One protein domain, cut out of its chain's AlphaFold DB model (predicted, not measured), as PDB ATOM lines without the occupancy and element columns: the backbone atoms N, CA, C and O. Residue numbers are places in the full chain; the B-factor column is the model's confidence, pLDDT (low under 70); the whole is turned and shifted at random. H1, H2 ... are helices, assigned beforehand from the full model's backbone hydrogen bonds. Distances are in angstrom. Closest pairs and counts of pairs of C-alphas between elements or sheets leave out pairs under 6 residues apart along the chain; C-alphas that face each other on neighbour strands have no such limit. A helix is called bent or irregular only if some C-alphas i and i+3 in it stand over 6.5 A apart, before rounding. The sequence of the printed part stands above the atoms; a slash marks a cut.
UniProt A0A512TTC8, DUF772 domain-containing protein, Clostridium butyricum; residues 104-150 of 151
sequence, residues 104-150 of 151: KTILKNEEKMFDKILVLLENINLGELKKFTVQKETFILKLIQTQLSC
ATOM      1  N   LYS A 104     386.760 285.609 229.865       81.00
ATOM      2  CA  LYS A 104     387.142 285.946 231.247       81.00
ATOM      3  C   LYS A 104     387.324 287.453 231.463       81.00
ATOM      4  O   LYS A 104     386.944 287.970 232.508       81.00
ATOM      5  N   THR A 105     387.895 288.158 230.489       80.31
ATOM      6  CA  THR A 105     388.098 289.611 230.552       80.31
ATOM      7  C   THR A 105     386.780 290.364 230.405       80.31
ATOM      8  O   THR A 105     386.570 291.334 231.127       80.31
ATOM      9  N   ILE A 106     385.881 289.901 229.527       82.56
ATOM     10  CA  ILE A 106     384.537 290.481 229.366       82.56
ATOM     11  C   ILE A 106     383.762 290.371 230.678       82.56
ATOM     12  O   ILE A 106     383.351 291.397 231.207       82.56
ATOM     13  N   LEU A 107     383.659 289.163 231.243       82.62
ATOM     14  CA  LEU A 107     382.951 288.916 232.506       82.62
ATOM     15  C   LEU A 107     383.495 289.787 233.644       82.62
ATOM     16  O   LEU A 107     382.739 290.451 234.345       82.62
ATOM     17  N   LYS A 108     384.825 289.866 233.772       85.12
ATOM     18  CA  LYS A 108     385.478 290.714 234.777       85.12
ATOM     19  C   LYS A 108     385.143 292.201 234.601       85.12
ATOM     20  O   LYS A 108     385.000 292.918 235.586       85.12
ATOM     21  N   ASN A 109     385.096 292.692 233.365       85.38
ATOM     22  CA  ASN A 109     384.790 294.096 233.090       85.38
ATOM     23  C   ASN A 109     383.293 294.399 233.242       85.38
ATOM     24  O   ASN A 109     382.959 295.477 233.721       85.38
ATOM     25  N   GLU A 110     382.420 293.458 232.886       85.00
ATOM     26  CA  GLU A 110     380.970 293.538 233.085       85.00
ATOM     27  C   GLU A 110     380.620 293.611 234.575       85.00
ATOM     28  O   GLU A 110     379.864 294.491 234.979       85.00
ATOM     29  N   GLU A 111     381.235 292.770 235.412       86.94
ATOM     30  CA  GLU A 111     381.072 292.843 236.871       86.94
ATOM     31  C   GLU A 111     381.487 294.211 237.414       86.94
ATOM     32  O   GLU A 111     380.692 294.876 238.070       86.94
ATOM     33  N   LYS A 112     382.682 294.686 237.046       88.19
ATOM     34  CA  LYS A 112     383.164 296.015 237.451       88.19
ATOM     35  C   LYS A 112     382.267 297.152 236.966       88.19
ATOM     36  O   LYS A 112     382.162 298.176 237.633       88.19
ATOM     37  N   MET A 113     381.698 297.024 235.771       87.75
ATOM     38  CA  MET A 113     380.761 298.005 235.232       87.75
ATOM     39  C   MET A 113     379.482 298.024 236.068       87.75
ATOM     40  O   MET A 113     379.016 299.103 236.424       87.75
ATOM     41  N   PHE A 114     378.958 296.853 236.429       87.56
ATOM     42  CA  PHE A 114     377.772 296.743 237.270       87.56
ATOM     43  C   PHE A 114     377.996 297.332 238.665       87.56
ATOM     44  O   PHE A 114     377.166 298.103 239.137       87.56
ATOM     45  N   ASP A 115     379.144 297.055 239.285       89.31
ATOM     46  CA  ASP A 115     379.490 297.628 240.592       89.31
ATOM     47  C   ASP A 115     379.513 299.163 240.534       89.31
ATOM     48  O   ASP A 115     378.974 299.838 241.409       89.31
ATOM     49  N   LYS A 116     380.066 299.740 239.457       89.81
ATOM     50  CA  LYS A 116     380.038 301.196 239.237       89.81
ATOM     51  C   LYS A 116     378.620 301.738 239.060       89.81
ATOM     52  O   LYS A 116     378.331 302.820 239.560       89.81
ATOM     53  N   ILE A 117     377.752 301.014 238.350       88.31
ATOM     54  CA  ILE A 117     376.345 301.400 238.170       88.31
ATOM     55  C   ILE A 117     375.629 301.439 239.522       88.31
ATOM     56  O   ILE A 117     374.932 302.411 239.796       88.31
ATOM     57  N   LEU A 118     375.836 300.436 240.382       89.12
ATOM     58  CA  LEU A 118     375.246 300.412 241.723       89.12
ATOM     59  C   LEU A 118     375.690 301.610 242.565       89.12
ATOM     60  O   LEU A 118     374.843 302.294 243.130       89.12
ATOM     61  N   VAL A 119     376.991 301.919 242.576       89.62
ATOM     62  CA  VAL A 119     377.524 303.089 243.297       89.62
ATOM     63  C   VAL A 119     376.899 304.392 242.787       89.62
ATOM     64  O   VAL A 119     376.523 305.260 243.573       89.62
ATOM     65  N   LEU A 120     376.752 304.546 241.467       87.62
ATOM     66  CA  LEU A 120     376.103 305.726 240.889       87.62
ATOM     67  C   LEU A 120     374.617 305.807 241.263       87.62
ATOM     68  O   LEU A 120     374.135 306.890 241.587       87.62
ATOM     69  N   LEU A 121     373.902 304.681 241.258       87.88
ATOM     70  CA  LEU A 121     372.496 304.624 241.664       87.88
ATOM     71  C   LEU A 121     372.303 304.955 243.141       87.88
ATOM     72  O   LEU A 121     371.349 305.651 243.472       87.88
ATOM     73  N   GLU A 122     373.193 304.496 244.018       87.44
ATOM     74  CA  GLU A 122     373.170 304.872 245.433       87.44
ATOM     75  C   GLU A 122     373.336 306.383 245.603       87.44
ATOM     76  O   GLU A 122     372.526 307.006 246.287       87.44
ATOM     77  N   ASN A 123     374.300 306.992 244.907       86.94
ATOM     78  CA  ASN A 123     374.491 308.445 244.936       86.94
ATOM     79  C   ASN A 123     373.248 309.205 244.440       86.94
ATOM     80  O   ASN A 123     372.846 310.191 245.055       86.94
ATOM     81  N   ILE A 124     372.607 308.731 243.365       85.06
ATOM     82  CA  ILE A 124     371.363 309.319 242.839       85.06
ATOM     83  C   ILE A 124     370.220 309.168 243.847       85.06
ATOM     84  O   ILE A 124     369.502 310.125 244.120       85.06
ATOM     85  N   ASN A 125     370.050 307.978 244.424       87.62
ATOM     86  CA  ASN A 125     369.005 307.703 245.407       87.62
ATOM     87  C   ASN A 125     369.162 308.569 246.667       87.62
ATOM     88  O   ASN A 125     368.161 309.040 247.208       87.62
ATOM     89  N   LEU A 126     370.404 308.810 247.103       83.31
ATOM     90  CA  LEU A 126     370.721 309.697 248.224       83.31
ATOM     91  C   LEU A 126     370.422 311.170 247.909       83.31
ATOM     92  O   LEU A 126     369.873 311.860 248.764       83.31
ATOM     93  N   GLY A 127     370.760 311.642 246.704       78.12
ATOM     94  CA  GLY A 127     370.539 313.034 246.293       78.12
ATOM     95  C   GLY A 127     369.074 313.377 246.014       78.12
ATOM     96  O   GLY A 127     368.614 314.457 246.371       78.12
ATOM     97  N   GLU A 128     368.324 312.444 245.425       76.31
ATOM     98  CA  GLU A 128     366.965 312.685 244.913       76.31
ATOM     99  C   GLU A 128     365.851 312.081 245.792       76.31
ATOM    100  O   GLU A 128     364.678 312.155 245.428       76.31
ATOM    101  N   LEU A 129     366.191 311.445 246.926       63.72
ATOM    102  CA  LEU A 129     365.259 310.726 247.819       63.72
ATOM    103  C   LEU A 129     364.388 309.674 247.094       63.72
ATOM    104  O   LEU A 129     363.229 309.437 247.446       63.72
ATOM    105  N   LYS A 130     364.949 309.013 246.076       73.94
ATOM    106  CA  LYS A 130     364.289 307.950 245.296       73.94
ATOM    107  C   LYS A 130     364.874 306.572 245.633       73.94
ATOM    108  O   LYS A 130     365.883 306.460 246.321       73.94
ATOM    109  N   LYS A 131     364.203 305.499 245.192       76.75
ATOM    110  CA  LYS A 131     364.622 304.096 245.401       76.75
ATOM    111  C   LYS A 131     364.693 303.338 244.079       76.75
ATOM    112  O   LYS A 131     363.937 302.397 243.847       76.75
ATOM    113  N   PHE A 132     365.582 303.768 243.195       77.69
ATOM    114  CA  PHE A 132     365.881 303.018 241.983       77.69
ATOM    115  C   PHE A 132     366.645 301.741 242.329       77.69
ATOM    116  O   PHE A 132     367.566 301.763 243.147       77.69
ATOM    117  N   THR A 133     366.270 300.634 241.693       78.38
ATOM    118  CA  THR A 133     366.954 299.346 241.808       78.38
ATOM    119  C   THR A 133     367.252 298.811 240.415       78.38
ATOM    120  O   THR A 133     366.485 299.019 239.476       78.38
ATOM    121  N   VAL A 134     368.393 298.139 240.272       79.38
ATOM    122  CA  VAL A 134     368.806 297.509 239.016       79.38
ATOM    123  C   VAL A 134     369.257 296.088 239.315       79.38
ATOM    124  O   VAL A 134     369.971 295.839 240.285       79.38
ATOM    125  N   GLN A 135     368.816 295.146 238.485       76.00
ATOM    126  CA  GLN A 135     369.205 293.741 238.558       76.00
ATOM    127  C   GLN A 135     370.255 293.434 237.487       76.00
ATOM    128  O   GLN A 135     370.272 294.056 236.424       76.00
ATOM    129  N   LYS A 136     371.140 292.464 237.751       69.50
ATOM    130  CA  LYS A 136     372.055 291.944 236.724       69.50
ATOM    131  C   LYS A 136     371.247 291.155 235.695       69.50
ATOM    132  O   LYS A 136     370.974 289.977 235.902       69.50
ATOM    133  N   GLU A 137     370.914 291.771 234.569       65.00
ATOM    134  CA  GLU A 137     370.508 291.020 233.382       65.00
ATOM    135  C   GLU A 137     371.758 290.576 232.624       65.00
ATOM    136  O   GLU A 137     372.523 291.387 232.105       65.00
ATOM    137  N   THR A 138     371.997 289.266 232.571       53.97
ATOM    138  CA  THR A 138     373.135 288.711 231.835       53.97
ATOM    139  C   THR A 138     372.811 288.710 230.338       53.97
ATOM    140  O   THR A 138     372.276 287.741 229.799       53.97
ATOM    141  N   PHE A 139     373.156 289.789 229.630       51.69
ATOM    142  CA  PHE A 139     373.022 289.873 228.164       51.69
ATOM    143  C   PHE A 139     373.810 288.775 227.422       51.69
ATOM    144  O   PHE A 139     373.548 288.501 226.250       51.69
ATOM    145  N   ILE A 140     374.729 288.089 228.111       52.62
ATOM    146  CA  ILE A 140     375.487 286.946 227.593       52.62
ATOM    147  C   ILE A 140     374.574 285.799 227.137       52.62
ATOM    148  O   ILE A 140     374.865 285.181 226.115       52.62
ATOM    149  N   LEU A 141     373.450 285.533 227.817       46.06
ATOM    150  CA  LEU A 141     372.516 284.486 227.377       46.06
ATOM    151  C   LEU A 141     371.848 284.844 226.035       46.06
ATOM    152  O   LEU A 141     371.711 283.975 225.176       46.06
ATOM    153  N   LYS A 142     371.536 286.130 225.813       44.62
ATOM    154  CA  LYS A 142     370.965 286.631 224.548       44.62
ATOM    155  C   LYS A 142     371.969 286.601 223.391       44.62
ATOM    156  O   LYS A 142     371.591 286.229 222.286       44.62
ATOM    157  N   LEU A 143     373.233 286.960 223.635       42.97
ATOM    158  CA  LEU A 143     374.301 286.951 222.620       42.97
ATOM    159  C   LEU A 143     374.713 285.534 222.189       42.97
ATOM    160  O   LEU A 143     375.026 285.309 221.022       42.97
ATOM    161  N   ILE A 144     374.698 284.572 223.117       47.03
ATOM    162  CA  ILE A 144     374.966 283.161 222.801       47.03
ATOM    163  C   ILE A 144     373.808 282.563 221.986       47.03
ATOM    164  O   ILE A 144     374.055 281.836 221.026       47.03
ATOM    165  N   GLN A 145     372.555 282.908 222.307       42.53
ATOM    166  CA  GLN A 145     371.389 282.459 221.533       42.53
ATOM    167  C   GLN A 145     371.380 282.991 220.094       42.53
ATOM    168  O   GLN A 145     371.060 282.228 219.188       42.53
ATOM    169  N   THR A 146     371.775 284.245 219.858       42.56
ATOM    170  CA  THR A 146     371.807 284.820 218.502       42.56
ATOM    171  C   THR A 146     372.958 284.313 217.633       42.56
ATOM    172  O   THR A 146     372.828 284.303 216.413       42.56
ATOM    173  N   GLN A 147     374.071 283.856 218.222       41.81
ATOM    174  CA  GLN A 147     375.139 283.194 217.459       41.81
ATOM    175  C   GLN A 147     374.816 281.733 217.118       41.81
ATOM    176  O   GLN A 147     375.210 281.268 216.053       41.81
ATOM    177  N   LEU A 148     374.082 281.023 217.980       41.16
ATOM    178  CA  LEU A 148     373.666 279.634 217.740       41.16
ATOM    179  C   LEU A 148     372.471 279.506 216.781       41.16
ATOM    180  O   LEU A 148     372.273 278.434 216.233       41.16
ATOM    181  N   SER A 149     371.696 280.570 216.550       34.19
ATOM    182  CA  SER A 149     370.599 280.585 215.566       34.19
ATOM    183  C   SER A 149     371.038 280.903 214.128       34.19
ATOM    184  O   SER A 149     370.198 280.941 213.233       34.19
ATOM    185  N   CYS A 150     372.326 281.184 213.912       38.75
ATOM    186  CA  CYS A 150     372.909 281.527 212.608       38.75
ATOM    187  C   CYS A 150     373.898 280.461 212.089       38.75
ATOM    188  O   CYS A 150     374.704 280.759 211.206       38.75
TER     189      CYS A 150
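What this domain is: This is residues 104 to 150 of the 151 residues of the protein "DUF772 domain-containing protein" of Clostridium butyricum (UniProt A0A512TTC8). One long helix, H1, makes one limb of an open V; past its last residue the chain folds back through residues 129 to 138, and this link with the short helix H2 makes the other limb. The end of the second limb sticks out: residues 141 to 150, of which 141 to 148 belong to H2, stand free. The printed part has 47 residues, with two named helices, H1 then H2, and no named strand; the class is all helix. The whole is only just extended, close to loose, with a radius of gyration of the C-alphas of 14.7 A, and spans 46 by 20 by 10 A.

Where its parts are: H1 is residues 104 to 128, and from C-alpha 104 at (387.142, 285.946, 231.247) to C-alpha 128 at (366.965, 312.685, 244.913) it measures 36.2 A. H2 is residues 139 to 148, 14.6 A from first to last C-alpha, and its last C-alpha, 148, is at (373.666, 279.634, 217.740).

How they stand to each other: H1 and H2 are apart, with no C-alpha of the one within 8 A of the other. The link from H1 to H2 has 10 residues and is short but not tight. In H1 and H2 every O i to N i+4 pair is within hydrogen-bond range. Neither helix is bent.

The domain as a whole: The two C-alphas farthest apart are those of Leu 129 and Cys 150, at 46.4 A, and the first and last printed C-alphas are 23.9 A apart. The printed part has no cut and no long link. The mean pLDDT of the printed part is 71.9; it is 86 in H1 and 45 in H2, and residue 129 and residues 136 to 150 are under 70.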